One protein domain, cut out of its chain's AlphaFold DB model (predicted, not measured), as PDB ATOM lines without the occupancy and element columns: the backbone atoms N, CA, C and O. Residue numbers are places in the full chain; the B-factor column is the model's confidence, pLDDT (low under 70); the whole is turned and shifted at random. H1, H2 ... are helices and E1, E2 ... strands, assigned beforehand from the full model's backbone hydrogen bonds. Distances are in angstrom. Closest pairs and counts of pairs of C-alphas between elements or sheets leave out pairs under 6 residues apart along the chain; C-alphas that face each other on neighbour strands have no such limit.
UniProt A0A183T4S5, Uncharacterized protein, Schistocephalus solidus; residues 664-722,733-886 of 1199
ATOM      1  N   GLU A 664     332.335 145.701 315.196       78.00
ATOM      2  CA  GLU A 664     330.984 146.123 314.870       78.00
ATOM      3  C   GLU A 664     330.902 146.648 313.432       78.00
ATOM      4  O   GLU A 664     330.020 146.248 312.667       78.00
ATOM      5  N   SER A 665     331.858 147.480 313.021       77.94
ATOM      6  CA  SER A 665     331.971 147.986 311.651       77.94
ATOM      7  C   SER A 665     332.132 146.853 310.630       77.94
ATOM      8  O   SER A 665     331.482 146.865 309.580       77.94
ATOM      9  N   ALA A 666     332.931 145.831 310.946       78.94
ATOM     10  CA  ALA A 666     333.148 144.697 310.056       78.94
ATOM     11  C   ALA A 666     331.916 143.786 309.918       78.94
ATOM     12  O   ALA A 666     331.571 143.367 308.808       78.94
ATOM     13  N   LEU A 667     331.215 143.521 311.023       83.50
ATOM     14  CA  LEU A 667     329.968 142.748 311.026       83.50
ATOM     15  C   LEU A 667     328.857 143.470 310.261       83.50
ATOM     16  O   LEU A 667     328.141 142.856 309.470       83.50
ATOM     17  N   ASN A 668     328.738 144.785 310.457       84.62
ATOM     18  CA  ASN A 668     327.752 145.596 309.754       84.62
ATOM     19  C   ASN A 668     328.023 145.675 308.251       84.62
ATOM     20  O   ASN A 668     327.071 145.635 307.475       84.62
ATOM     21  N   PHE A 669     329.291 145.739 307.837       85.88
ATOM     22  CA  PHE A 669     329.665 145.648 306.428       85.88
ATOM     23  C   PHE A 669     329.205 144.319 305.811       85.88
ATOM     24  O   PHE A 669     328.533 144.332 304.783       85.88
ATOM     25  N   ALA A 670     329.513 143.182 306.449       85.94
ATOM     26  CA  ALA A 670     329.121 141.864 305.945       85.94
ATOM     27  C   ALA A 670     327.591 141.721 305.849       85.94
ATOM     28  O   ALA A 670     327.073 141.310 304.813       85.94
ATOM     29  N   TYR A 671     326.869 142.142 306.891       87.56
ATOM     30  CA  TYR A 671     325.406 142.138 306.914       87.56
ATOM     31  C   TYR A 671     324.791 143.011 305.810       87.56
ATOM     32  O   TYR A 671     323.907 142.566 305.080       87.56
ATOM     33  N   ARG A 672     325.270 144.255 305.654       87.19
ATOM     34  CA  ARG A 672     324.782 145.180 304.618       87.19
ATOM     35  C   ARG A 672     325.094 144.673 303.215       87.19
ATOM     36  O   ARG A 672     324.217 144.737 302.363       87.19
ATOM     37  N   CYS A 673     326.287 144.117 302.997       86.69
ATOM     38  CA  CYS A 673     326.671 143.543 301.711       86.69
ATOM     39  C   CYS A 673     325.690 142.439 301.283       86.69
ATOM     40  O   CYS A 673     325.204 142.480 300.154       86.69
ATOM     41  N   LEU A 674     325.328 141.524 302.195       86.38
ATOM     42  CA  LEU A 674     324.348 140.462 301.929       86.38
ATOM     43  C   LEU A 674     322.953 141.013 301.604       86.38
ATOM     44  O   LEU A 674     322.356 140.635 300.595       86.38
ATOM     45  N   ARG A 675     322.456 141.955 302.414       86.69
ATOM     46  CA  ARG A 675     321.140 142.584 302.205       86.69
ATOM     47  C   ARG A 675     321.056 143.329 300.874       86.69
ATOM     48  O   ARG A 675     320.047 143.246 300.185       86.69
ATOM     49  N   GLU A 676     322.118 144.031 300.487       88.88
ATOM     50  CA  GLU A 676     322.204 144.703 299.188       88.88
ATOM     51  C   GLU A 676     322.228 143.704 298.025       88.88
ATOM     52  O   GLU A 676     321.565 143.932 297.014       88.88
ATOM     53  N   THR A 677     322.958 142.587 298.155       87.25
ATOM     54  CA  THR A 677     322.960 141.539 297.123       87.25
ATOM     55  C   THR A 677     321.598 140.867 296.976       87.25
ATOM     56  O   THR A 677     321.176 140.613 295.850       87.25
ATOM     57  N   GLN A 678     320.883 140.636 298.079       86.31
ATOM     58  CA  GLN A 678     319.520 140.103 298.066       86.31
ATOM     59  C   GLN A 678     318.554 141.083 297.390       86.31
ATOM     60  O   GLN A 678     317.835 140.708 296.467       86.31
ATOM     61  N   TRP A 679     318.622 142.363 297.759       87.12
ATOM     62  CA  TRP A 679     317.801 143.415 297.157       87.12
ATOM     63  C   TRP A 679     318.039 143.550 295.642       87.12
ATOM     64  O   TRP A 679     317.090 143.663 294.868       87.12
ATOM     65  N   LEU A 680     319.301 143.460 295.196       88.62
ATOM     66  CA  LEU A 680     319.653 143.407 293.771       88.62
ATOM     67  C   LEU A 680     319.031 142.198 293.059       88.62
ATOM     68  O   LEU A 680     318.652 142.316 291.892       88.62
ATOM     69  N   CYS A 681     318.928 141.050 293.732       88.31
ATOM     70  CA  CYS A 681     318.268 139.873 293.171       88.31
ATOM     71  C   CYS A 681     316.767 140.102 292.984       88.31
ATOM     72  O   CYS A 681     316.235 139.728 291.947       88.31
ATOM     73  N   GLU A 682     316.100 140.756 293.931       86.62
ATOM     74  CA  GLU A 682     314.655 141.023 293.880       86.62
ATOM     75  C   GLU A 682     314.267 142.036 292.788       86.62
ATOM     76  O   GLU A 682     313.255 141.855 292.109       86.62
ATOM     77  N   HIS A 683     315.084 143.077 292.586       86.31
ATOM     78  CA  HIS A 683     314.720 144.241 291.764       86.31
ATOM     79  C   HIS A 683     315.283 144.207 290.336       86.31
ATOM     80  O   HIS A 683     314.756 144.866 289.441       86.31
ATOM     81  N   VAL A 684     316.337 143.427 290.067       86.88
ATOM     82  CA  VAL A 684     316.859 143.268 288.702       86.88
ATOM     83  C   VAL A 684     316.250 142.022 288.067       86.88
ATOM     84  O   VAL A 684     316.575 140.903 288.455       86.88
ATOM     85  N   ASN A 685     315.460 142.187 287.001       83.38
ATOM     86  CA  ASN A 685     314.807 141.073 286.288       83.38
ATOM     87  C   ASN A 685     315.761 139.915 285.930       83.38
ATOM     88  O   ASN A 685     315.405 138.745 286.049       83.38
ATOM     89  N   ARG A 686     317.005 140.223 285.538       82.56
ATOM     90  CA  ARG A 686     318.041 139.218 285.235       82.56
ATOM     91  C   ARG A 686     318.455 138.384 286.456       82.56
ATOM     92  O   ARG A 686     318.898 137.246 286.290       82.56
ATOM     93  N   PHE A 687     318.367 138.958 287.652       87.38
ATOM     94  CA  PHE A 687     318.768 138.331 288.908       87.38
ATOM     95  C   PHE A 687     317.592 137.775 289.721       87.38
ATOM     96  O   PHE A 687     317.836 137.025 290.659       87.38
ATOM     97  N   LYS A 688     316.346 138.030 289.305       85.75
ATOM     98  CA  LYS A 688     315.121 137.557 289.972       85.75
ATOM     99  C   LYS A 688     315.093 136.050 290.224       85.75
ATOM    100  O   LYS A 688     314.638 135.600 291.261       85.75
ATOM    101  N   ARG A 689     315.676 135.244 289.336       87.12
ATOM    102  CA  ARG A 689     315.821 133.789 289.555       87.12
ATOM    103  C   ARG A 689     316.728 133.403 290.733       87.12
ATOM    104  O   ARG A 689     316.635 132.281 291.204       87.12
ATOM    105  N   PHE A 690     317.616 134.287 291.187       88.44
ATOM    106  CA  PHE A 690     318.494 134.039 292.334       88.44
ATOM    107  C   PHE A 690     317.856 134.444 293.665       88.44
ATOM    108  O   PHE A 690     318.327 133.978 294.694       88.44
ATOM    109  N   SER A 691     316.780 135.247 293.671       86.19
ATOM    110  CA  SER A 691     316.095 135.631 294.918       86.19
ATOM    111  C   SER A 691     315.403 134.449 295.604       86.19
ATOM    112  O   SER A 691     315.084 134.530 296.783       86.19
ATOM    113  N   TYR A 692     315.188 133.345 294.880       86.06
ATOM    114  CA  TYR A 692     314.646 132.096 295.420       86.06
ATOM    115  C   TYR A 692     315.669 131.269 296.216       86.06
ATOM    116  O   TYR A 692     315.280 130.277 296.825       86.06
ATOM    117  N   PHE A 693     316.955 131.638 296.199       87.62
ATOM    118  CA  PHE A 693     318.036 130.874 296.825       87.62
ATOM    119  C   PHE A 693     318.716 131.685 297.934       87.62
ATOM    120  O   PHE A 693     319.147 132.817 297.713       87.62
ATOM    121  N   ALA A 694     318.885 131.070 299.101       85.69
ATOM    122  CA  ALA A 694     319.601 131.608 300.250       85.69
ATOM    123  C   ALA A 694     320.867 130.791 300.568       85.69
ATOM    124  O   ALA A 694     321.041 129.650 300.133       85.69
ATOM    125  N   ILE A 695     321.784 131.378 301.343       88.56
ATOM    126  CA  ILE A 695     322.986 130.673 301.812       88.56
ATOM    127  C   ILE A 695     322.561 129.553 302.768       88.56
ATOM    128  O   ILE A 695     321.902 129.807 303.773       88.56
ATOM    129  N   GLY A 696     322.995 128.324 302.490       86.62
ATOM    130  CA  GLY A 696     322.635 127.136 303.265       86.62
ATOM    131  C   GLY A 696     321.447 126.346 302.715       86.62
ATOM    132  O   GLY A 696     321.137 125.296 303.278       86.62
ATOM    133  N   ASP A 697     320.821 126.791 301.620       86.62
ATOM    134  CA  ASP A 697     319.748 126.040 300.962       86.62
ATOM    135  C   ASP A 697     320.256 124.750 300.321       86.62
ATOM    136  O   ASP A 697     321.346 124.698 299.740       86.62
ATOM    137  N   ARG A 698     319.423 123.710 300.383       88.69
ATOM    138  CA  ARG A 698     319.677 122.423 299.740       88.69
ATOM    139  C   ARG A 698     319.211 122.477 298.283       88.69
ATOM    140  O   ARG A 698     318.068 122.816 297.988       88.69
ATOM    141  N   VAL A 699     320.101 122.126 297.359       91.12
ATOM    142  CA  VAL A 699     319.846 122.182 295.914       91.12
ATOM    143  C   VAL A 699     320.276 120.894 295.226       91.12
ATOM    144  O   VAL A 699     321.237 120.240 295.631       91.12
ATOM    145  N   ARG A 700     319.587 120.541 294.141       92.38
ATOM    146  CA  ARG A 700     320.019 119.498 293.208       92.38
ATOM    147  C   ARG A 700     320.803 120.157 292.078       92.38
ATOM    148  O   ARG A 700     320.273 120.966 291.326       92.38
ATOM    149  N   MET A 701     322.085 119.834 291.990       91.50
ATOM    150  CA  MET A 701     323.031 120.387 291.028       91.50
ATOM    151  C   MET A 701     323.236 119.416 289.870       91.50
ATOM    152  O   MET A 701     323.754 118.319 290.056       91.50
ATOM    153  N   THR A 702     322.862 119.836 288.668       91.81
ATOM    154  CA  THR A 702     323.047 119.087 287.417       91.81
ATOM    155  C   THR A 702     324.295 119.601 286.703       91.81
ATOM    156  O   THR A 702     324.367 120.778 286.351       91.81
ATOM    157  N   ILE A 703     325.316 118.762 286.527       90.12
ATOM    158  CA  ILE A 703     326.604 119.198 285.961       90.12
ATOM    159  C   ILE A 703     326.506 119.235 284.438       90.12
ATOM    160  O   ILE A 703     326.292 118.204 283.813       90.12
ATOM    161  N   SER A 704     326.696 120.401 283.822       84.44
ATOM    162  CA  SER A 704     326.612 120.552 282.364       84.44
ATOM    163  C   SER A 704     327.972 120.447 281.682       84.44
ATOM    164  O   SER A 704     328.087 119.807 280.642       84.44
ATOM    165  N   ARG A 705     329.012 121.071 282.245       80.81
ATOM    166  CA  ARG A 705     330.371 121.053 281.683       80.81
ATOM    167  C   ARG A 705     331.427 121.456 282.707       80.81
ATOM    168  O   ARG A 705     331.144 122.154 283.678       80.81
ATOM    169  N   LEU A 706     332.672 121.071 282.448       77.25
ATOM    170  CA  LEU A 706     333.851 121.591 283.139       77.25
ATOM    171  C   LEU A 706     334.402 122.769 282.318       77.25
ATOM    172  O   LEU A 706     334.940 122.554 281.238       77.25
ATOM    173  N   GLU A 707     334.217 124.013 282.777       63.91
ATOM    174  CA  GLU A 707     334.703 125.202 282.044       63.91
ATOM    175  C   GLU A 707     336.196 125.470 282.259       63.91
ATOM    176  O   GLU A 707     336.882 125.932 281.353       63.91
ATOM    177  N   SER A 708     336.702 125.187 283.458       57.34
ATOM    178  CA  SER A 708     338.125 125.260 283.785       57.34
ATOM    179  C   SER A 708     338.478 124.103 284.712       57.34
ATOM    180  O   SER A 708     337.621 123.623 285.449       57.34
ATOM    181  N   GLU A 709     339.747 123.703 284.778       53.22
ATOM    182  CA  GLU A 709     340.238 122.639 285.679       53.22
ATOM    183  C   GLU A 709     340.054 122.946 287.184       53.22
ATOM    184  O   GLU A 709     340.533 122.213 288.049       53.22
ATOM    185  N   THR A 710     339.372 124.045 287.526       59.16
ATOM    186  CA  THR A 710     339.155 124.511 288.897       59.16
ATOM    187  C   THR A 710     337.687 124.555 289.330       59.16
ATOM    188  O   THR A 710     337.444 124.639 290.541       59.16
ATOM    189  N   TYR A 711     336.716 124.481 288.408       76.88
ATOM    190  CA  TYR A 711     335.286 124.489 288.743       76.88
ATOM    191  C   TYR A 711     334.393 123.849 287.669       76.88
ATOM    192  O   TYR A 711     334.644 123.963 286.470       76.88
ATOM    193  N   PHE A 712     333.309 123.223 288.120       82.31
ATOM    194  CA  PHE A 712     332.226 122.696 287.292       82.31
ATOM    195  C   PHE A 712     331.123 123.738 287.124       82.31
ATOM    196  O   PHE A 712     330.842 124.490 288.056       82.31
ATOM    197  N   VAL A 713     330.478 123.748 285.961       86.75
ATOM    198  CA  VAL A 713     329.306 124.576 285.661       86.75
ATOM    199  C   VAL A 713     328.101 123.678 285.450       86.75
ATOM    200  O   VAL A 713     328.219 122.551 284.965       86.75
ATOM    201  N   GLY A 714     326.934 124.174 285.840       89.06
ATOM    202  CA  GLY A 714     325.694 123.429 285.761       89.06
ATOM    203  C   GLY A 714     324.480 124.260 286.136       89.06
ATOM    204  O   GLY A 714     324.542 125.489 286.202       89.06
ATOM    205  N   THR A 715     323.373 123.574 286.385       91.31
ATOM    206  CA  THR A 715     322.114 124.179 286.824       91.31
ATOM    207  C   THR A 715     321.708 123.615 288.178       91.31
ATOM    208  O   THR A 715     321.637 122.399 288.352       91.31
ATOM    209  N   ALA A 716     321.458 124.504 289.140       91.38
ATOM    210  CA  ALA A 716     320.971 124.159 290.468       91.38
ATOM    211  C   ALA A 716     319.457 124.385 290.541       91.38
ATOM    212  O   ALA A 716     318.980 125.475 290.227       91.38
ATOM    213  N   THR A 717     318.718 123.359 290.954       91.44
ATOM    214  CA  THR A 717     317.273 123.402 291.221       91.44
ATOM    215  C   THR A 717     317.038 123.299 292.724       91.44
ATOM    216  O   THR A 717     317.635 122.433 293.372       91.44
ATOM    217  N   LEU A 718     316.190 124.160 293.284       89.00
ATOM    218  CA  LEU A 718     315.831 124.100 294.703       89.00
ATOM    219  C   LEU A 718     315.103 122.785 295.019       89.00
ATOM    220  O   LEU A 718     314.278 122.334 294.225       89.00
ATOM    221  N   ILE A 719     315.428 122.160 296.152       84.75
ATOM    222  CA  ILE A 719     314.701 120.984 296.645       84.75
ATOM    223  C   ILE A 719     313.582 121.493 297.553       84.75
ATOM    224  O   ILE A 719     313.868 122.097 298.583       84.75
ATOM    225  N   VAL A 720     312.332 121.278 297.146       74.75
ATOM    226  CA  VAL A 720     311.135 121.555 297.953       74.75
ATOM    227  C   VAL A 720     310.665 120.220 298.518       74.75
ATOM    228  O   VAL A 720     310.578 119.250 297.766       74.75
ATOM    229  N   GLU A 721     310.434 120.143 299.826       64.06
ATOM    230  CA  GLU A 721     309.855 118.949 300.444       64.06
ATOM    231  C   GLU A 721     308.395 118.832 299.993       64.06
ATOM    232  O   GLU A 721     307.585 119.731 300.225       64.06
ATOM    233  N   GLU A 722     308.079 117.760 299.266       53.28
ATOM    234  CA  GLU A 722     306.728 117.484 298.783       53.28
ATOM    235  C   GLU A 722     305.843 117.148 299.989       53.28
ATOM    236  O   GLU A 722     305.930 116.068 300.568       53.28
ATOM    237  N   PRO A 733     312.264 126.336 291.213       85.81
ATOM    238  CA  PRO A 733     313.117 127.409 290.727       85.81
ATOM    239  C   PRO A 733     314.519 126.875 290.421       85.81
ATOM    240  O   PRO A 733     315.111 126.126 291.204       85.81
ATOM    241  N   SER A 734     315.046 127.260 289.256       89.06
ATOM    242  CA  SER A 734     316.353 126.824 288.763       89.06
ATOM    243  C   SER A 734     317.236 128.006 288.374       89.06
ATOM    244  O   SER A 734     316.776 129.018 287.837       89.06
ATOM    245  N   ALA A 735     318.532 127.888 288.653       89.94
ATOM    246  CA  ALA A 735     319.509 128.931 288.381       89.94
ATOM    247  C   ALA A 735     320.855 128.346 287.921       89.94
ATOM    248  O   ALA A 735     321.211 127.225 288.297       89.94
ATOM    249  N   PRO A 736     321.630 129.085 287.103       90.88
ATOM    250  CA  PRO A 736     322.977 128.666 286.737       90.88
ATOM    251  C   PRO A 736     323.864 128.647 287.982       90.88
ATOM    252  O   PRO A 736     323.823 129.566 288.804       90.88
ATOM    253  N   ALA A 737     324.674 127.606 288.109       90.44
ATOM    254  CA  ALA A 737     325.478 127.350 289.287       90.44
ATOM    255  C   ALA A 737     326.884 126.864 288.926       90.44
ATOM    256  O   ALA A 737     327.132 126.304 287.855       90.44
ATOM    257  N   VAL A 738     327.804 127.094 289.853       89.25
ATOM    258  CA  VAL A 738     329.218 126.764 289.772       89.25
ATOM    259  C   VAL A 738     329.622 126.021 291.038       89.25
ATOM    260  O   VAL A 738     329.279 126.417 292.149       89.25
ATOM    261  N   VAL A 739     330.389 124.949 290.872       86.94
ATOM    262  CA  VAL A 739     330.957 124.177 291.981       86.94
ATOM    263  C   VAL A 739     332.469 124.189 291.846       86.94
ATOM    264  O   VAL A 739     333.024 123.672 290.877       86.94
ATOM    265  N   PHE A 740     333.166 124.751 292.831       82.44
ATOM    266  CA  PHE A 740     334.626 124.707 292.845       82.44
ATOM    267  C   PHE A 740     335.129 123.297 293.156       82.44
ATOM    268  O   PHE A 740     334.618 122.635 294.053       82.44
ATOM    269  N   LEU A 741     336.203 122.872 292.485       76.94
ATOM    270  CA  LEU A 741     336.801 121.548 292.670       76.94
ATOM    271  C   LEU A 741     337.135 121.212 294.146       76.94
ATOM    272  O   LEU A 741     336.890 120.076 294.553       76.94
ATOM    273  N   PRO A 742     337.633 122.142 294.991       74.75
ATOM    274  CA  PRO A 742     337.819 121.879 296.420       74.75
ATOM    275  C   PRO A 742     336.530 121.522 297.172       74.75
ATOM    276  O   PRO A 742     336.606 120.769 298.127       74.75
ATOM    277  N   ASN A 743     335.362 121.968 296.710       83.19
ATOM    278  CA  ASN A 743     334.067 121.680 297.334       83.19
ATOM    279  C   ASN A 743     333.409 120.399 296.771       83.19
ATOM    280  O   ASN A 743     332.198 120.224 296.870       83.19
ATOM    281  N   THR A 744     334.192 119.522 296.131       79.31
ATOM    282  CA  THR A 744     333.754 118.211 295.600       79.31
ATOM    283  C   THR A 744     334.475 117.047 296.286       79.31
ATOM    284  O   THR A 744     334.550 115.937 295.761       79.31
ATOM    285  N   VAL A 745     335.091 117.289 297.448       72.69
ATOM    286  CA  VAL A 745     335.829 116.250 298.176       72.69
ATOM    287  C   VAL A 745     334.865 115.127 298.566       72.69
ATOM    288  O   VAL A 745     333.910 115.343 299.305       72.69
ATOM    289  N   GLY A 746     335.126 113.921 298.050       64.50
ATOM    290  CA  GLY A 746     334.281 112.742 298.255       64.50
ATOM    291  C   GLY A 746     333.215 112.499 297.178       64.50
ATOM    292  O   GLY A 746     332.463 111.542 297.319       64.50
ATOM    293  N   VAL A 747     333.156 113.310 296.110       75.69
ATOM    294  CA  VAL A 747     332.206 113.140 294.994       75.69
ATOM    295  C   VAL A 747     332.935 113.150 293.650       75.69
ATOM    296  O   VAL A 747     333.667 114.087 293.327       75.69
ATOM    297  N   GLU A 748     332.718 112.115 292.839       72.88
ATOM    298  CA  GLU A 748     333.184 112.068 291.451       72.88
ATOM    299  C   GLU A 748     332.134 112.702 290.539       72.88
ATOM    300  O   GLU A 748     331.113 112.099 290.227       72.88
ATOM    301  N   CYS A 749     332.381 113.952 290.156       77.88
ATOM    302  CA  CYS A 749     331.495 114.754 289.321       77.88
ATOM    303  C   CYS A 749     331.591 114.337 287.842       77.88
ATOM    304  O   CYS A 749     332.616 114.579 287.202       77.88
ATOM    305  N   ALA A 750     330.521 113.760 287.294       75.12
ATOM    306  CA  ALA A 750     330.378 113.427 285.881       75.12
ATOM    307  C   ALA A 750     329.396 114.382 285.183       75.12
ATOM    308  O   ALA A 750     328.399 114.817 285.762       75.12
ATOM    309  N   VAL A 751     329.681 114.711 283.921       81.62
ATOM    310  CA  VAL A 751     328.808 115.557 283.093       81.62
ATOM    311  C   VAL A 751     327.474 114.843 282.847       81.62
ATOM    312  O   VAL A 751     327.453 113.657 282.533       81.62
ATOM    313  N   GLY A 752     326.363 115.561 283.006       76.94
ATOM    314  CA  GLY A 752     324.995 115.055 282.887       76.94
ATOM    315  C   GLY A 752     324.422 114.455 284.175       76.94
ATOM    316  O   GLY A 752     323.219 114.221 284.238       76.94
ATOM    317  N   GLN A 753     325.237 114.236 285.214       85.12
ATOM    318  CA  GLN A 753     324.760 113.699 286.490       85.12
ATOM    319  C   GLN A 753     324.258 114.793 287.438       85.12
ATOM    320  O   GLN A 753     324.679 115.954 287.383       85.12
ATOM    321  N   THR A 754     323.344 114.391 288.323       89.19
ATOM    322  CA  THR A 754     322.713 115.257 289.319       89.19
ATOM    323  C   THR A 754     323.190 114.900 290.721       89.19
ATOM    324  O   THR A 754     323.099 113.740 291.119       89.19
ATOM    325  N   TYR A 755     323.635 115.889 291.487       90.94
ATOM    326  CA  TYR A 755     324.153 115.712 292.843       90.94
ATOM    327  C   TYR A 755     323.402 116.598 293.829       90.94
ATOM    328  O   TYR A 755     322.986 117.703 293.486       90.94
ATOM    329  N   THR A 756     323.270 116.145 295.071       90.62
ATOM    330  CA  THR A 756     322.770 116.987 296.163       90.62
ATOM    331  C   THR A 756     323.894 117.894 296.651       90.62
ATOM    332  O   THR A 756     324.999 117.429 296.929       90.62
ATOM    333  N   GLY A 757     323.609 119.187 296.756       91.06
ATOM    334  CA  GLY A 757     324.548 120.195 297.216       91.06
ATOM    335  C   GLY A 757     323.896 121.230 298.115       91.06
ATOM    336  O   GLY A 757     322.681 121.250 298.302       91.06
ATOM    337  N   VAL A 758     324.734 122.107 298.656       91.38
ATOM    338  CA  VAL A 758     324.322 123.219 299.516       91.38
ATOM    339  C   VAL A 758     324.797 124.530 298.903       91.38
ATOM    340  O   VAL A 758     325.956 124.642 298.491       91.38
ATOM    341  N   VAL A 759     323.912 125.522 298.829       91.56
ATOM    342  CA  VAL A 759     324.232 126.863 298.327       91.56
ATOM    343  C   VAL A 759     325.205 127.537 299.288       91.56
ATOM    344  O   VAL A 759     324.909 127.751 300.462       91.56
ATOM    345  N   ALA A 760     326.389 127.876 298.788       89.25
ATOM    346  CA  ALA A 760     327.432 128.539 299.552       89.25
ATOM    347  C   ALA A 760     327.353 130.066 299.426       89.25
ATOM    348  O   ALA A 760     327.560 130.758 300.417       89.25
ATOM    349  N   MET A 761     327.071 130.603 298.234       89.06
ATOM    350  CA  MET A 761     326.992 132.050 297.997       89.06
ATOM    351  C   MET A 761     326.265 132.366 296.683       89.06
ATOM    352  O   MET A 761     326.342 131.598 295.726       89.06
ATOM    353  N   VAL A 762     325.608 133.524 296.604       89.19
ATOM    354  CA  VAL A 762     325.057 134.066 295.352       89.19
ATOM    355  C   VAL A 762     326.068 135.041 294.750       89.19
ATOM    356  O   VAL A 762     326.356 136.085 295.339       89.19
ATOM    357  N   ASN A 763     326.631 134.719 293.582       86.69
ATOM    358  CA  ASN A 763     327.643 135.545 292.931       86.69
ATOM    359  C   ASN A 763     327.077 136.262 291.695       86.69
ATOM    360  O   ASN A 763     326.810 135.669 290.649       86.69
ATOM    361  N   LEU A 764     326.913 137.581 291.814       84.56
ATOM    362  CA  LEU A 764     326.367 138.436 290.757       84.56
ATOM    363  C   LEU A 764     327.453 139.023 289.828       84.56
ATOM    364  O   LEU A 764     327.123 139.626 288.804       84.56
ATOM    365  N   GLN A 765     328.739 138.851 290.162       71.00
ATOM    366  CA  GLN A 765     329.887 139.463 289.482       71.00
ATOM    367  C   GLN A 765     330.621 138.468 288.567       71.00
ATOM    368  O   GLN A 765     331.702 137.981 288.886       71.00
ATOM    369  N   GLY A 766     330.046 138.152 287.408       57.31
ATOM    370  CA  GLY A 766     330.736 137.348 286.392       57.31
ATOM    371  C   GLY A 766     331.553 138.214 285.426       57.31
ATOM    372  O   GLY A 766     330.963 138.797 284.517       57.31
ATOM    373  N   ASP A 767     332.882 138.260 285.586       44.88
ATOM    374  CA  ASP A 767     333.822 138.995 284.707       44.88
ATOM    375  C   ASP A 767     334.407 138.152 283.548       44.88
ATOM    376  O   ASP A 767     335.219 138.635 282.762       44.88
ATOM    377  N   SER A 768     333.988 136.894 283.368       36.75
ATOM    378  CA  SER A 768     334.352 136.096 282.183       36.75
ATOM    379  C   SER A 768     333.327 134.986 281.915       36.75
ATOM    380  O   SER A 768     332.934 134.282 282.832       36.75
ATOM    381  N   CYS A 769     332.866 134.895 280.661       36.72
ATOM    382  CA  CYS A 769     332.029 133.875 279.994       36.72
ATOM    383  C   CYS A 769     330.760 133.268 280.664       36.72
ATOM    384  O   CYS A 769     329.897 132.825 279.909       36.72
ATOM    385  N   SER A 770     330.556 133.272 281.990       48.62
ATOM    386  CA  SER A 770     329.457 132.535 282.662       48.62
ATOM    387  C   SER A 770     328.373 133.392 283.350       48.62
ATOM    388  O   SER A 770     327.302 132.881 283.677       48.62
ATOM    389  N   GLY A 771     328.556 134.713 283.484       69.94
ATOM    390  CA  GLY A 771     327.538 135.617 284.049       69.94
ATOM    391  C   GLY A 771     327.263 135.411 285.552       69.94
ATOM    392  O   GLY A 771     328.081 134.844 286.265       69.94
ATOM    393  N   ALA A 772     326.134 135.928 286.057       84.31
ATOM    394  CA  ALA A 772     325.710 135.708 287.448       84.31
ATOM    395  C   ALA A 772     325.368 134.227 287.685       84.31
ATOM    396  O   ALA A 772     324.682 133.631 286.849       84.31
ATOM    397  N   CYS A 773     325.821 133.660 288.805       89.62
ATOM    398  CA  CYS A 773     325.678 132.242 289.137       89.62
ATOM    399  C   CYS A 773     325.635 131.981 290.657       89.62
ATOM    400  O   CYS A 773     326.059 132.807 291.466       89.62
ATOM    401  N   LEU A 774     325.114 130.815 291.045       90.38
ATOM    402  CA  LEU A 774     325.168 130.302 292.417       90.38
ATOM    403  C   LEU A 774     326.463 129.528 292.649       90.38
ATOM    404  O   LEU A 774     326.807 128.659 291.859       90.38
ATOM    405  N   GLU A 775     327.145 129.768 293.759       90.81
ATOM    406  CA  GLU A 775     328.252 128.925 294.200       90.81
ATOM    407  C   GLU A 775     327.710 127.814 295.100       90.81
ATOM    408  O   GLU A 775     327.079 128.091 296.120       90.81
ATOM    409  N   VAL A 776     327.947 126.557 294.727       92.62
ATOM    410  CA  VAL A 776     327.402 125.372 295.408       92.62
ATOM    411  C   VAL A 776     328.539 124.486 295.923       92.62
ATOM    412  O   VAL A 776     329.590 124.355 295.292       92.62
ATOM    413  N   SER A 777     328.333 123.873 297.089       91.62
ATOM    414  CA  SER A 777     329.202 122.839 297.651       91.62
ATOM    415  C   SER A 777     328.558 121.463 297.520       91.62
ATOM    416  O   SER A 777     327.398 121.299 297.889       91.62
ATOM    417  N   LEU A 778     329.313 120.484 297.019       89.88
ATOM    418  CA  LEU A 778     328.882 119.090 296.859       89.88
ATOM    419  C   LEU A 778     329.525 118.166 297.905       89.88
ATOM    420  O   LEU A 778     329.580 116.956 297.714       89.88
ATOM    421  N   GLU A 779     330.062 118.711 298.999       86.12
ATOM    422  CA  GLU A 779     330.668 117.893 300.050       86.12
ATOM    423  C   GLU A 779     329.597 117.025 300.754       86.12
ATOM    424  O   GLU A 779     328.664 117.580 301.346       86.12
ATOM    425  N   PRO A 780     329.723 115.678 300.766       84.06
ATOM    426  CA  PRO A 780     328.668 114.792 301.270       84.06
ATOM    427  C   PRO A 780     328.332 115.009 302.744       84.06
ATOM    428  O   PRO A 780     327.176 114.893 303.140       84.06
ATOM    429  N   TRP A 781     329.337 115.337 303.563       85.69
ATOM    430  CA  TRP A 781     329.136 115.595 304.989       85.69
ATOM    431  C   TRP A 781     328.267 116.835 305.222       85.69
ATOM    432  O   TRP A 781     327.472 116.836 306.152       85.69
ATOM    433  N   LEU A 782     328.401 117.870 304.384       86.62
ATOM    434  CA  LEU A 782     327.646 119.113 304.514       86.62
ATOM    435  C   LEU A 782     326.206 118.919 304.040       86.62
ATOM    436  O   LEU A 782     325.287 119.378 304.706       86.62
ATOM    437  N   ALA A 783     326.006 118.202 302.930       85.44
ATOM    438  CA  ALA A 783     324.671 117.878 302.433       85.44
ATOM    439  C   ALA A 783     323.869 117.041 303.447       85.44
ATOM    440  O   ALA A 783     322.745 117.410 303.770       85.44
ATOM    441  N   ARG A 784     324.475 115.985 304.015       84.50
ATOM    442  CA  ARG A 784     323.855 115.169 305.078       84.50
ATOM    443  C   ARG A 784     323.606 115.969 306.348       84.50
ATOM    444  O   ARG A 784     322.536 115.902 306.922       84.50
ATOM    445  N   ALA A 785     324.568 116.798 306.750       83.69
ATOM    446  CA  ALA A 785     324.419 117.647 307.924       83.69
ATOM    447  C   ALA A 785     323.276 118.661 307.825       83.69
ATOM    448  O   ALA A 785     322.804 119.117 308.856       83.69
ATOM    449  N   VAL A 786     322.906 119.080 306.613       83.94
ATOM    450  CA  VAL A 786     321.777 119.980 306.344       83.94
ATOM    451  C   VAL A 786     320.451 119.208 306.329       83.94
ATOM    452  O   VAL A 786     319.435 119.773 306.724       83.94
ATOM    453  N   GLU A 787     320.480 117.943 305.904       82.88
ATOM    454  CA  GLU A 787     319.346 117.010 305.851       82.88
ATOM    455  C   GLU A 787     318.963 116.467 307.236       82.88
ATOM    456  O   GLU A 787     317.809 116.571 307.629       82.88
ATOM    457  N   ASP A 788     319.929 116.000 308.026       75.69
ATOM    458  CA  ASP A 788     319.705 115.374 309.339       75.69
ATOM    459  C   ASP A 788     319.455 116.398 310.477       75.69
ATOM    460  O   ASP A 788     319.649 116.096 311.659       75.69
ATOM    461  N   ARG A 789     319.091 117.651 310.160       71.81
ATOM    462  CA  ARG A 789     318.941 118.715 311.174       71.81
ATOM    463  C   ARG A 789     317.657 118.536 311.978       71.81
ATOM    464  O   ARG A 789     316.566 118.617 311.432       71.81
ATOM    465  N   CYS A 790     317.800 118.425 313.297       60.50
ATOM    466  CA  CYS A 790     316.695 118.474 314.251       60.50
ATOM    467  C   CYS A 790     316.868 119.696 315.172       60.50
ATOM    468  O   CYS A 790     317.815 119.761 315.961       60.50
ATOM    469  N   GLU A 791     315.984 120.692 315.049       58.25
ATOM    470  CA  GLU A 791     316.063 121.950 315.816       58.25
ATOM    471  C   GLU A 791     315.673 121.801 317.295       58.25
ATOM    472  O   GLU A 791     316.067 122.622 318.132       58.25
ATOM    473  N   ASP A 792     314.953 120.730 317.630       55.59
ATOM    474  CA  ASP A 792     314.370 120.512 318.956       55.59
ATOM    475  C   ASP A 792     315.387 120.042 320.005       55.59
ATOM    476  O   ASP A 792     315.099 120.033 321.203       55.59
ATOM    477  N   LEU A 793     316.613 119.705 319.591       66.88
ATOM    478  CA  LEU A 793     317.668 119.266 320.500       66.88
ATOM    479  C   LEU A 793     318.387 120.467 321.148       66.88
ATOM    480  O   LEU A 793     319.170 121.159 320.485       66.88
ATOM    481  N   PRO A 794     318.250 120.696 322.472       63.22
ATOM    482  CA  PRO A 794     318.911 121.812 323.158       63.22
ATOM    483  C   PRO A 794     320.447 121.746 323.084       63.22
ATOM    484  O   PRO A 794     321.108 122.783 323.163       63.22
ATOM    485  N   ALA A 795     321.021 120.554 322.875       64.75
ATOM    486  CA  ALA A 795     322.459 120.342 322.700       64.75
ATOM    487  C   ALA A 795     323.028 120.935 321.392       64.75
ATOM    488  O   ALA A 795     324.227 121.203 321.326       64.75
ATOM    489  N   MET A 796     322.188 121.169 320.374       69.56
ATOM    490  CA  MET A 796     322.589 121.727 319.071       69.56
ATOM    491  C   MET A 796     322.360 123.247 318.951       69.56
ATOM    492  O   MET A 796     322.630 123.850 317.908       69.56
ATOM    493  N   ARG A 797     321.899 123.914 320.021       77.50
ATOM    494  CA  ARG A 797     321.697 125.371 320.026       77.50
ATOM    495  C   ARG A 797     323.026 126.124 320.114       77.50
ATOM    496  O   ARG A 797     323.807 125.955 321.050       77.50
ATOM    497  N   VAL A 798     323.253 127.012 319.149       82.19
ATOM    498  CA  VAL A 798     324.430 127.886 319.089       82.19
ATOM    499  C   VAL A 798     324.242 129.095 320.007       82.19
ATOM    500  O   VAL A 798     323.235 129.789 319.914       82.19
ATOM    501  N   LYS A 799     325.222 129.373 320.877       84.38
ATOM    502  CA  LYS A 799     325.204 130.547 321.768       84.38
ATOM    503  C   LYS A 799     326.046 131.694 321.201       84.38
ATOM    504  O   LYS A 799     327.073 131.469 320.559       84.38
ATOM    505  N   LEU A 800     325.650 132.937 321.489       85.12
ATOM    506  CA  LEU A 800     326.459 134.117 321.165       85.12
ATOM    507  C   LEU A 800     327.797 134.080 321.923       85.12
ATOM    508  O   LEU A 800     327.878 133.601 323.052       85.12
ATOM    509  N   ASN A 801     328.850 134.582 321.281       82.69
ATOM    510  CA  ASN A 801     330.250 134.552 321.717       82.69
ATOM    511  C   ASN A 801     330.874 133.152 321.871       82.69
ATOM    512  O   ASN A 801     331.999 133.027 322.351       82.69
ATOM    513  N   GLN A 802     330.195 132.094 321.419       85.31
ATOM    514  CA  GLN A 802     330.755 130.747 321.405       85.31
ATOM    515  C   GLN A 802     331.793 130.585 320.284       85.31
ATOM    516  O   GLN A 802     331.589 131.056 319.164       85.31
ATOM    517  N   VAL A 803     332.894 129.879 320.566       85.62
ATOM    518  CA  VAL A 803     333.934 129.553 319.577       85.62
ATOM    519  C   VAL A 803     333.692 128.165 318.993       85.62
ATOM    520  O   VAL A 803     333.763 127.165 319.706       85.62
ATOM    521  N   ILE A 804     333.469 128.092 317.682       86.06
ATOM    522  CA  ILE A 804     333.066 126.876 316.968       86.06
ATOM    523  C   ILE A 804     334.058 126.581 315.829       86.06
ATOM    524  O   ILE A 804     334.513 127.507 315.150       86.06
ATOM    525  N   PRO A 805     334.462 125.316 315.607       84.38
ATOM    526  CA  PRO A 805     335.230 124.946 314.423       84.38
ATOM    527  C   PRO A 805     334.384 125.056 313.147       84.38
ATOM    528  O   PRO A 805     333.193 124.767 313.134       84.38
ATOM    529  N   SER A 806     335.020 125.445 312.051       86.81
ATOM    530  CA  SER A 806     334.376 125.724 310.768       86.81
ATOM    531  C   SER A 806     335.273 125.331 309.595       86.81
ATOM    532  O   SER A 806     336.489 125.194 309.761       86.81
ATOM    533  N   SER A 807     334.682 125.140 308.418       84.56
ATOM    534  CA  SER A 807     335.372 124.949 307.135       84.56
ATOM    535  C   SER A 807     334.944 126.031 306.154       84.56
ATOM    536  O   SER A 807     333.751 126.273 306.006       84.56
ATOM    537  N   VAL A 808     335.885 126.680 305.474       83.56
ATOM    538  CA  VAL A 808     335.577 127.715 304.473       83.56
ATOM    539  C   VAL A 808     335.013 127.074 303.203       83.56
ATOM    540  O   VAL A 808     335.682 126.244 302.595       83.56
ATOM    541  N   VAL A 809     333.823 127.493 302.773       84.88
ATOM    542  CA  VAL A 809     333.113 126.915 301.617       84.88
ATOM    543  C   VAL A 809     333.086 127.870 300.422       84.88
ATOM    544  O   VAL A 809     333.165 127.423 299.282       84.88
ATOM    545  N   SER A 810     333.026 129.183 300.645       85.75
ATOM    546  CA  SER A 810     333.047 130.185 299.569       85.75
ATOM    547  C   SER A 810     333.740 131.480 300.017       85.75
ATOM    548  O   SER A 810     333.827 131.776 301.212       85.75
ATOM    549  N   ILE A 811     334.300 132.223 299.056       80.88
ATOM    550  CA  ILE A 811     335.011 133.493 299.255       80.88
ATOM    551  C   ILE A 811     334.657 134.422 298.085       80.88
ATOM    552  O   ILE A 811     335.034 134.135 296.950       80.88
ATOM    553  N   GLY A 812     334.011 135.560 298.345       75.00
ATOM    554  CA  GLY A 812     333.652 136.530 297.304       75.00
ATOM    555  C   GLY A 812     332.901 137.751 297.842       75.00
ATOM    556  O   GLY A 812     332.495 137.780 298.996       75.00
ATOM    557  N   ASN A 813     332.768 138.807 297.029       70.19
ATOM    558  CA  ASN A 813     332.036 140.042 297.379       70.19
ATOM    559  C   ASN A 813     332.454 140.697 298.719       70.19
ATOM    560  O   ASN A 813     331.648 141.313 299.411       70.19
ATOM    561  N   GLY A 814     333.728 140.558 299.110       73.31
ATOM    562  CA  GLY A 814     334.245 141.080 300.385       73.31
ATOM    563  C   GLY A 814     333.856 140.256 301.622       73.31
ATOM    564  O   GLY A 814     334.146 140.671 302.744       73.31
ATOM    565  N   VAL A 815     333.258 139.080 301.430       83.69
ATOM    566  CA  VAL A 815     332.728 138.191 302.468       83.69
ATOM    567  C   VAL A 815     333.256 136.754 302.270       83.69
ATOM    568  O   VAL A 815     333.653 136.347 301.179       83.69
ATOM    569  N   VAL A 816     333.347 135.993 303.355       85.44
ATOM    570  CA  VAL A 816     333.730 134.579 303.406       85.44
ATOM    571  C   VAL A 816     332.586 133.808 304.038       85.44
ATOM    572  O   VAL A 816     332.096 134.189 305.099       85.44
ATOM    573  N   VAL A 817     332.200 132.701 303.417       88.88
ATOM    574  CA  VAL A 817     331.182 131.797 303.947       88.88
ATOM    575  C   VAL A 817     331.856 130.521 304.432       88.88
ATOM    576  O   VAL A 817     332.630 129.892 303.704       88.88
ATOM    577  N   ALA A 818     331.575 130.141 305.673       89.31
ATOM    578  CA  ALA A 818     332.115 128.959 306.322       89.31
ATOM    579  C   ALA A 818     330.988 128.079 306.878       89.31
ATOM    580  O   ALA A 818     330.060 128.573 307.507       89.31
ATOM    581  N   ALA A 819     331.089 126.768 306.687       89.56
ATOM    582  CA  ALA A 819     330.199 125.796 307.307       89.56
ATOM    583  C   ALA A 819     330.692 125.464 308.720       89.56
ATOM    584  O   ALA A 819     331.882 125.189 308.919       89.56
ATOM    585  N   LEU A 820     329.790 125.492 309.700       88.62
ATOM    586  CA  LEU A 820     330.084 125.157 311.092       88.62
ATOM    587  C   LEU A 820     330.156 123.632 311.293       88.62
ATOM    588  O   LEU A 820     329.561 122.850 310.550       88.62
ATOM    589  N   LYS A 821     330.937 123.202 312.290       85.00
ATOM    590  CA  LYS A 821     331.152 121.791 312.652       85.00
ATOM    591  C   LYS A 821     330.724 121.512 314.100       85.00
ATOM    592  O   LYS A 821     330.420 122.435 314.850       85.00
ATOM    593  N   GLN A 822     330.784 120.238 314.503       82.88
ATOM    594  CA  GLN A 822     330.446 119.745 315.851       82.88
ATOM    595  C   GLN A 822     328.967 119.961 316.205       82.88
ATOM    596  O   GLN A 822     328.108 119.566 315.429       82.88
ATOM    597  N   HIS A 823     328.650 120.567 317.352       77.69
ATOM    598  CA  HIS A 823     327.273 120.774 317.816       77.69
ATOM    599  C   HIS A 823     326.470 121.744 316.934       77.69
ATOM    600  O   HIS A 823     325.256 121.805 317.060       77.69
ATOM    601  N   ALA A 824     327.135 122.482 316.040       78.50
ATOM    602  CA  ALA A 824     326.525 123.392 315.071       78.50
ATOM    603  C   ALA A 824     326.586 122.854 313.626       78.50
ATOM    604  O   ALA A 824     326.604 123.641 312.677       78.50
ATOM    605  N   LEU A 825     326.699 121.532 313.446       82.62
ATOM    606  CA  LEU A 825     326.777 120.890 312.131       82.62
ATOM    607  C   LEU A 825     325.602 121.325 311.233       82.62
ATOM    608  O   LEU A 825     324.469 121.435 311.692       82.62
ATOM    609  N   GLY A 826     325.881 121.605 309.959       75.19
ATOM    610  CA  GLY A 826     324.857 122.000 308.983       75.19
ATOM    611  C   GLY A 826     324.433 123.471 309.053       75.19
ATOM    612  O   GLY A 826     323.643 123.906 308.218       75.19
ATOM    613  N   ARG A 827     324.956 124.268 309.997       86.50
ATOM    614  CA  ARG A 827     324.741 125.726 310.051       86.50
ATOM    615  C   ARG A 827     325.825 126.474 309.278       86.50
ATOM    616  O   ARG A 827     326.986 126.059 309.240       86.50
ATOM    617  N   MET A 828     325.450 127.608 308.694       88.75
ATOM    618  CA  MET A 828     326.352 128.442 307.899       88.75
ATOM    619  C   MET A 828     326.740 129.707 308.666       88.75
ATOM    620  O   MET A 828     325.939 130.314 309.376       88.75
ATOM    621  N   ALA A 829     327.996 130.104 308.510       89.19
ATOM    622  CA  ALA A 829     328.584 131.279 309.120       89.19
ATOM    623  C   ALA A 829     329.160 132.209 308.055       89.19
ATOM    624  O   ALA A 829     329.816 131.776 307.109       89.19
ATOM    625  N   VAL A 830     328.958 133.504 308.248       89.69
ATOM    626  CA  VAL A 830     329.418 134.561 307.355       89.69
ATOM    627  C   VAL A 830     330.439 135.420 308.083       89.69
ATOM    628  O   VAL A 830     330.206 135.886 309.199       89.69
ATOM    629  N   LEU A 831     331.582 135.626 307.440       85.62
ATOM    630  CA  LEU A 831     332.716 136.374 307.960       85.62
ATOM    631  C   LEU A 831     333.136 137.458 306.966       85.62
ATOM    632  O   LEU A 831     333.064 137.248 305.759       85.62
ATOM    633  N   PRO A 832     333.641 138.608 307.424       80.56
ATOM    634  CA  PRO A 832     334.262 139.575 306.527       80.56
ATOM    635  C   PRO A 832     335.559 138.986 305.933       80.56
ATOM    636  O   PRO A 832     336.415 138.477 306.661       80.56
ATOM    637  N   ALA A 833     335.720 139.038 304.603       68.94
ATOM    638  CA  ALA A 833     336.863 138.420 303.911       68.94
ATOM    639  C   ALA A 833     338.198 139.109 304.209       68.94
ATOM    640  O   ALA A 833     339.263 138.493 304.176       68.94
ATOM    641  N   ARG A 834     338.147 140.405 304.494       65.81
ATOM    642  CA  ARG A 834     339.281 141.209 304.943       65.81
ATOM    643  C   ARG A 834     338.868 141.906 306.223       65.81
ATOM    644  O   ARG A 834     337.677 142.092 306.462       65.81
ATOM    645  N   ARG A 835     339.840 142.323 307.029       58.56
ATOM    646  CA  ARG A 835     339.506 143.255 308.100       58.56
ATOM    647  C   ARG A 835     339.088 144.558 307.430       58.56
ATOM    648  O   ARG A 835     339.825 145.083 306.594       58.56
ATOM    649  N   CYS A 836     337.853 144.977 307.684       59.09
ATOM    650  CA  CYS A 836     337.222 146.040 306.919       59.09
ATOM    651  C   CYS A 836     338.051 147.332 306.962       59.09
ATOM    652  O   CYS A 836     338.780 147.589 307.919       59.09
ATOM    653  N   PHE A 837     337.940 148.118 305.890       64.56
ATOM    654  CA  PHE A 837     338.510 149.457 305.716       64.56
ATOM    655  C   PHE A 837     340.051 149.561 305.623       64.56
ATOM    656  O   PHE A 837     340.507 150.370 304.822       64.56
ATOM    657  N   ASN A 838     340.863 148.729 306.303       69.25
ATOM    658  CA  ASN A 838     342.313 148.985 306.444       69.25
ATOM    659  C   ASN A 838     343.295 147.788 306.350       69.25
ATOM    660  O   ASN A 838     344.498 148.033 306.286       69.25
ATOM    661  N   ASP A 839     342.872 146.514 306.317       62.84
ATOM    662  CA  ASP A 839     343.820 145.376 306.245       62.84
ATOM    663  C   ASP A 839     343.874 144.705 304.889       62.84
ATOM    664  O   ASP A 839     342.890 144.122 304.413       62.84
ATOM    665  N   VAL A 840     345.058 144.720 304.288       57.00
ATOM    666  CA  VAL A 840     345.219 144.153 302.955       57.00
ATOM    667  C   VAL A 840     346.528 143.386 302.743       57.00
ATOM    668  O   VAL A 840     346.618 142.576 301.821       57.00
ATOM    669  N   LEU A 841     347.541 143.548 303.602       51.41
ATOM    670  CA  LEU A 841     348.837 142.879 303.440       51.41
ATOM    671  C   LEU A 841     349.341 142.311 304.765       51.41
ATOM    672  O   LEU A 841     350.125 142.928 305.479       51.41
ATOM    673  N   GLY A 842     348.935 141.074 305.052       43.59
ATOM    674  CA  GLY A 842     349.468 140.306 306.169       43.59
ATOM    675  C   GLY A 842     348.428 139.446 306.873       43.59
ATOM    676  O   GLY A 842     347.601 139.961 307.597       43.59
ATOM    677  N   ALA A 843     348.568 138.123 306.749       38.78
ATOM    678  CA  ALA A 843     347.884 137.063 307.515       38.78
ATOM    679  C   ALA A 843     346.530 136.520 307.020       38.78
ATOM    680  O   ALA A 843     346.246 135.371 307.343       38.78
ATOM    681  N   ASN A 844     345.755 137.228 306.193       50.03
ATOM    682  CA  ASN A 844     344.380 136.804 305.859       50.03
ATOM    683  C   ASN A 844     344.213 136.240 304.437       50.03
ATOM    684  O   ASN A 844     343.310 136.635 303.702       50.03
ATOM    685  N   SER A 845     345.081 135.319 304.010       50.44
ATOM    686  CA  SER A 845     344.792 134.542 302.799       50.44
ATOM    687  C   SER A 845     343.795 133.438 303.150       50.44
ATOM    688  O   SER A 845     344.205 132.365 303.592       50.44
ATOM    689  N   TRP A 846     342.501 133.713 302.988       61.69
ATOM    690  CA  TRP A 846     341.475 132.677 303.048       61.69
ATOM    691  C   TRP A 846     341.667 131.706 301.888       61.69
ATOM    692  O   TRP A 846     341.932 132.108 300.753       61.69
ATOM    693  N   SER A 847     341.534 130.419 302.179       64.38
ATOM    694  CA  SER A 847     341.504 129.372 301.166       64.38
ATOM    695  C   SER A 847     340.249 128.528 301.341       64.38
ATOM    696  O   SER A 847     339.791 128.313 302.461       64.38
ATOM    697  N   LEU A 848     339.674 128.082 300.224       68.00
ATOM    698  CA  LEU A 848     338.570 127.122 300.248       68.00
ATOM    699  C   LEU A 848     339.022 125.865 300.997       68.00
ATOM    700  O   LEU A 848     340.185 125.476 300.880       68.00
ATOM    701  N   THR A 849     338.116 125.241 301.744       69.00
ATOM    702  CA  THR A 849     338.328 124.063 302.609       69.00
ATOM    703  C   THR A 849     339.240 124.281 303.821       69.00
ATOM    704  O   THR A 849     339.538 123.343 304.562       69.00
ATOM    705  N   GLN A 850     339.678 125.518 304.078       72.31
ATOM    706  CA  GLN A 850     340.490 125.826 305.251       72.31
ATOM    707  C   GLN A 850     339.677 125.654 306.537       72.31
ATOM    708  O   GLN A 850     338.636 126.290 306.714       72.31
ATOM    709  N   SER A 851     340.185 124.836 307.461       75.56
ATOM    710  CA  SER A 851     339.588 124.656 308.783       75.56
ATOM    711  C   SER A 851     340.009 125.772 309.734       75.56
ATOM    712  O   SER A 851     341.201 126.011 309.928       75.56
ATOM    713  N   ASN A 852     339.036 126.425 310.356       74.38
ATOM    714  CA  ASN A 852     339.226 127.626 311.161       74.38
ATOM    715  C   ASN A 852     338.306 127.601 312.390       74.38
ATOM    716  O   ASN A 852     337.230 127.017 312.336       74.38
ATOM    717  N   ARG A 853     338.687 128.255 313.496       79.31
ATOM    718  CA  ARG A 853     337.773 128.484 314.634       79.31
ATOM    719  C   ARG A 853     337.186 129.887 314.544       79.31
ATOM    720  O   ARG A 853     337.934 130.857 314.393       79.31
ATOM    721  N   VAL A 854     335.869 129.981 314.638       83.69
ATOM    722  CA  VAL A 854     335.114 131.229 314.499       83.69
ATOM    723  C   VAL A 854     334.304 131.490 315.761       83.69
ATOM    724  O   VAL A 854     333.770 130.560 316.358       83.69
ATOM    725  N   THR A 855     334.244 132.747 316.178       86.19
ATOM    726  CA  THR A 855     333.419 133.217 317.292       86.19
ATOM    727  C   THR A 855     332.085 133.701 316.737       86.19
ATOM    728  O   THR A 855     332.069 134.581 315.871       86.19
ATOM    729  N   ILE A 856     330.977 133.153 317.227       88.00
ATOM    730  CA  ILE A 856     329.622 133.569 316.845       88.00
ATOM    731  C   ILE A 856     329.314 134.925 317.477       88.00
ATOM    732  O   ILE A 856     329.507 135.087 318.678       88.00
ATOM    733  N   ARG A 857     328.836 135.908 316.708       86.44
ATOM    734  CA  ARG A 857     328.574 137.265 317.228       86.44
ATOM    735  C   ARG A 857     327.129 137.687 317.150       86.44
ATOM    736  O   ARG A 857     326.633 138.310 318.080       86.44
ATOM    737  N   ARG A 858     326.480 137.375 316.038       87.62
ATOM    738  CA  ARG A 858     325.099 137.762 315.792       87.62
ATOM    739  C   ARG A 858     324.432 136.700 314.941       87.62
ATOM    740  O   ARG A 858     325.025 136.219 313.983       87.62
ATOM    741  N   GLU A 859     323.210 136.355 315.295       86.19
ATOM    742  CA  GLU A 859     322.341 135.534 314.465       86.19
ATOM    743  C   GLU A 859     321.549 136.444 313.522       86.19
ATOM    744  O   GLU A 859     321.096 137.524 313.919       86.19
ATOM    745  N   ILE A 860     321.455 136.053 312.254       81.06
ATOM    746  CA  ILE A 860     320.579 136.670 311.265       81.06
ATOM    747  C   ILE A 860     319.351 135.771 311.171       81.06
ATOM    748  O   ILE A 860     319.426 134.662 310.648       81.06
ATOM    749  N   THR A 861     318.228 136.259 311.684       66.12
ATOM    750  CA  THR A 861     316.925 135.623 311.504       66.12
ATOM    751  C   THR A 861     316.323 136.184 310.218       66.12
ATOM    752  O   THR A 861     315.864 137.327 310.192       66.12
ATOM    753  N   GLU A 862     316.404 135.440 309.117       57.19
ATOM    754  CA  GLU A 862     315.711 135.814 307.880       57.19
ATOM    755  C   GLU A 862     314.243 135.385 307.987       57.19
ATOM    756  O   GLU A 862     313.949 134.225 308.270       57.19
ATOM    757  N   ALA A 863     313.309 136.315 307.778       44.66
ATOM    758  CA  ALA A 863     311.891 135.990 307.662       44.66
ATOM    759  C   ALA A 863     311.656 135.311 306.300       44.66
ATOM    760  O   ALA A 863     311.572 135.986 305.276       44.66
ATOM    761  N   ALA A 864     311.615 133.980 306.278       41.12
ATOM    762  CA  ALA A 864     311.284 133.170 305.106       41.12
ATOM    763  C   ALA A 864     310.063 132.277 305.421       41.12
ATOM    764  O   ALA A 864     309.855 131.946 306.589       41.12
ATOM    765  N   PRO A 865     309.241 131.916 304.415       38.72
ATOM    766  CA  PRO A 865     307.959 131.240 304.615       38.72
ATOM    767  C   PRO A 865     308.132 129.839 305.224       38.72
ATOM    768  O   PRO A 865     308.773 128.994 304.611       38.72
ATOM    769  N   GLU A 866     307.574 129.661 306.424       37.19
ATOM    770  CA  GLU A 866     307.135 128.480 307.210       37.19
ATOM    771  C   GLU A 866     307.768 127.070 307.054       37.19
ATOM    772  O   GLU A 866     307.434 126.204 307.852       37.19
ATOM    773  N   SER A 867     308.698 126.793 306.135       40.44
ATOM    774  CA  SER A 867     309.118 125.413 305.799       40.44
ATOM    775  C   SER A 867     310.624 125.128 305.817       40.44
ATOM    776  O   SER A 867     311.018 123.974 305.705       40.44
ATOM    777  N   THR A 868     311.506 126.114 306.022       48.25
ATOM    778  CA  THR A 868     312.943 125.831 306.215       48.25
ATOM    779  C   THR A 868     313.545 126.751 307.265       48.25
ATOM    780  O   THR A 868     313.680 127.956 307.045       48.25
ATOM    781  N   HIS A 869     313.943 126.184 308.400       50.91
ATOM    782  CA  HIS A 869     314.589 126.923 309.475       50.91
ATOM    783  C   HIS A 869     316.026 127.323 309.075       50.91
ATOM    784  O   HIS A 869     316.967 126.524 309.090       50.91
ATOM    785  N   ARG A 870     316.195 128.577 308.636       64.00
ATOM    786  CA  ARG A 870     317.446 129.140 308.093       64.00
ATOM    787  C   ARG A 870     318.156 130.011 309.137       64.00
ATOM    788  O   ARG A 870     318.012 131.230 309.132       64.00
ATOM    789  N   SER A 871     318.945 129.411 310.032       69.56
ATOM    790  CA  SER A 871     319.796 130.186 310.953       69.56
ATOM    791  C   SER A 871     321.175 130.468 310.337       69.56
ATOM    792  O   SER A 871     322.020 129.578 310.196       69.56
ATOM    793  N   LEU A 872     321.411 131.727 309.950       85.44
ATOM    794  CA  LEU A 872     322.693 132.211 309.425       85.44
ATOM    795  C   LEU A 872     323.428 133.017 310.505       85.44
ATOM    796  O   LEU A 872     322.855 133.911 311.123       85.44
ATOM    797  N   PHE A 873     324.717 132.745 310.724       88.56
ATOM    798  CA  PHE A 873     325.479 133.379 311.809       88.56
ATOM    799  C   PHE A 873     326.549 134.337 311.292       88.56
ATOM    800  O   PHE A 873     327.445 133.946 310.547       88.56
ATOM    801  N   LEU A 874     326.548 135.582 311.759       87.81
ATOM    802  CA  LEU A 874     327.674 136.495 311.578       87.81
ATOM    803  C   LEU A 874     328.755 136.190 312.610       87.81
ATOM    804  O   LEU A 874     328.511 136.190 313.824       87.81
ATOM    805  N   CYS A 875     329.962 135.941 312.113       85.69
ATOM    806  CA  CYS A 875     331.060 135.424 312.912       85.69
ATOM    807  C   CYS A 875     332.350 136.212 312.708       85.69
ATOM    808  O   CYS A 875     332.574 136.867 311.690       85.69
ATOM    809  N   THR A 876     333.239 136.109 313.691       79.25
ATOM    810  CA  THR A 876     334.564 136.739 313.675       79.25
ATOM    811  C   THR A 876     335.635 135.686 313.891       79.25
ATOM    812  O   THR A 876     335.392 134.658 314.513       79.25
ATOM    813  N   PHE A 877     336.839 135.905 313.374       73.19
ATOM    814  CA  PHE A 877     337.893 134.899 313.462       73.19
ATOM    815  C   PHE A 877     338.573 134.888 314.840       73.19
ATOM    816  O   PHE A 877     339.022 135.930 315.310       73.19
ATOM    817  N   ASN A 878     338.707 133.707 315.453       64.50
ATOM    818  CA  ASN A 878     339.123 133.576 316.856       64.50
ATOM    819  C   ASN A 878     340.560 134.066 317.136       64.50
ATOM    820  O   ASN A 878     340.814 134.717 318.138       64.50
ATOM    821  N   ILE A 879     341.520 133.832 316.229       56.19
ATOM    822  CA  ILE A 879     342.933 134.263 316.411       56.19
ATOM    823  C   ILE A 879     343.057 135.800 316.467       56.19
ATOM    824  O   ILE A 879     344.096 136.355 316.833       56.19
ATOM    825  N   HIS A 880     342.009 136.504 316.054       53.94
ATOM    826  CA  HIS A 880     341.965 137.954 315.921       53.94
ATOM    827  C   HIS A 880     340.795 138.553 316.697       53.94
ATOM    828  O   HIS A 880     340.402 139.682 316.423       53.94
ATOM    829  N   ASP A 881     340.252 137.787 317.644       55.84
ATOM    830  CA  ASP A 881     339.191 138.212 318.532       55.84
ATOM    831  C   ASP A 881     339.790 139.017 319.692       55.84
ATOM    832  O   ASP A 881     340.449 138.453 320.571       55.84
ATOM    833  N   PRO A 882     339.590 140.335 319.725       51.91
ATOM    834  CA  PRO A 882     340.235 141.162 320.725       51.91
ATOM    835  C   PRO A 882     339.618 141.014 322.124       51.91
ATOM    836  O   PRO A 882     340.271 141.326 323.117       51.91
ATOM    837  N   LEU A 883     338.398 140.472 322.227       48.75
ATOM    838  CA  LEU A 883     337.737 140.213 323.509       48.75
ATOM    839  C   LEU A 883     338.368 139.021 324.236       48.75
ATOM    840  O   LEU A 883     338.414 139.000 325.463       48.75
ATOM    841  N   THR A 884     338.937 138.065 323.494       46.97
ATOM    842  CA  THR A 884     339.697 136.956 324.097       46.97
ATOM    843  C   THR A 884     341.038 137.407 324.682       46.97
ATOM    844  O   THR A 884     341.511 136.806 325.643       46.97
ATOM    845  N   ALA A 885     341.620 138.499 324.173       43.25
ATOM    846  CA  ALA A 885     342.855 139.073 324.706       43.25
ATOM    847  C   ALA A 885     342.640 139.834 326.029       43.25
ATOM    848  O   ALA A 885     343.545 139.865 326.861       43.25
ATOM    849  N   ALA A 886     341.450 140.408 326.248       38.50
ATOM    850  CA  ALA A 886     341.116 141.165 327.459       38.50
ATOM    851  C   ALA A 886     340.853 140.273 328.690       38.50
ATOM    852  O   ALA A 886     341.171 140.667 329.809       38.50
TER     853      ALA A 886
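What this domain is: This is residues 664 to 722 and 733 to 886 of the 1199 residues of an uncharacterized protein of Schistocephalus solidus (UniProt A0A183T4S5). Two small closed barrels of five strands each sit side by side, E1 to E5 making the first and E6 to E10 the second, and the long helix H1 runs along the outside, packed with its residues 664 to 674 on the second barrel. The short helix H3 packs across the outside of the first barrel, and H4 lies farthest from the mean of the C-alphas, 27.2 A by its centre. The 213 printed residues hold four named helices and ten named strands, in the order H1 E1 E2 E3 H2 E4 E5 H3 E6 E7 E8 E9 E10 H4; both barrels are mixed and the class is mixed, helices and strands. The whole is compact, with a radius of gyration of the C-alphas of 16.7 A and spans of 54 by 42 by 36 A.

Where its parts are: H1, residues 664 to 683, begins at C-alpha 664 (330.984, 146.123, 314.870) and is 28.3 A long. E1, residues 698 to 708, is 24.6 A long, E2, 711 to 718, is 20.4 A, and E3, 734 to 740, is 18.8 A. After H2, residues 741 to 744, come E4, 754 to 763, of 21.2 A, E5, 773 to 777, and H3, 780 to 787. E6, residues 803 to 812, begins at C-alpha 803 (333.934, 129.553, 319.577) and is 23.3 A long. E7, 815 to 820, E8, 828 to 832, E9, 851 to 861, of 25.3 A, and E10, 871 to 877, follow. H4, residues 882 to 886, ends at C-alpha 886 (341.116, 141.165, 327.459).

How they stand to each other: H1 is on the second barrel, that of E6, E7, E8, E9 and E10, at a height over the sheet of 7.2 A; it lies over E10 and only just over E8, with 3 of its C-alphas on E8, and the closest C-alphas of H1 and E8 are those of Ala 670 and Pro 832, 5.7 A apart. Round the first barrel run E1, E2, E3, E5, E4 and back to E1. Its antiparallel pairs are E1 and E2, a hairpin with N 700 and O 717 at 2.8 A, E2 and E3, N 712 and O 739 at 2.8 A, E5 and E4, a hairpin with N 760 and O 775 at 2.8 A, and E4 and E1, N 701 and O 755 at 2.8 A. E3 and E5 are parallel, N 738 and O 774 at 2.7 A. E4 bends by 78 degrees at residue 760. H3 is on this barrel at a height over the sheet of 8.8 A, only just over E4, with 3 of its C-alphas on E4, and runs across the strands, at 78 degrees to E4 on the local plane; the closest C-alphas of H3 and E4 are those of Ala 783 and Gly 757, 5.7 A apart. Between the barrels, the closest C-alphas of E4 and E6 are those of Ala 760 and Ser 810, 5.9 A. Round the second barrel run E6, E7, E8, E10, E9 and back to E6. E6, E7 and E8 form a meander, each strand the antiparallel neighbour of the one before, with N 807 and O 819 at 2.8 A and N 816 and O 831 at 2.7 A. With E9 they form a Greek key, four strands in a row, the first being the antiparallel neighbour of the fourth, N 806 and O 852 at 2.7 A. E8 and E10 are parallel, N 830 and O 873 at 2.8 A, and E9 and E10 are an antiparallel hairpin, N 855 and O 876 at 2.8 A. In H1, H3 and H4 every O i to N i+4 pair is within hydrogen-bond range; H2 is too short for one.

The domain as a whole: The C-alphas farthest apart are those of Gly 752 and Ala 886, 54.1 A. Residues 723 to 732 are not printed, and C-alphas 722 and 733 are 14.3 A apart across the cut. Of the links printed whole, those from H1 to E1, H3 to E6 and E8 to E9 are long. The mean pLDDT of the printed part is 76.9, and 57 residues are under 70, among them 833 to 849, 861 to 871 and 878 to 886.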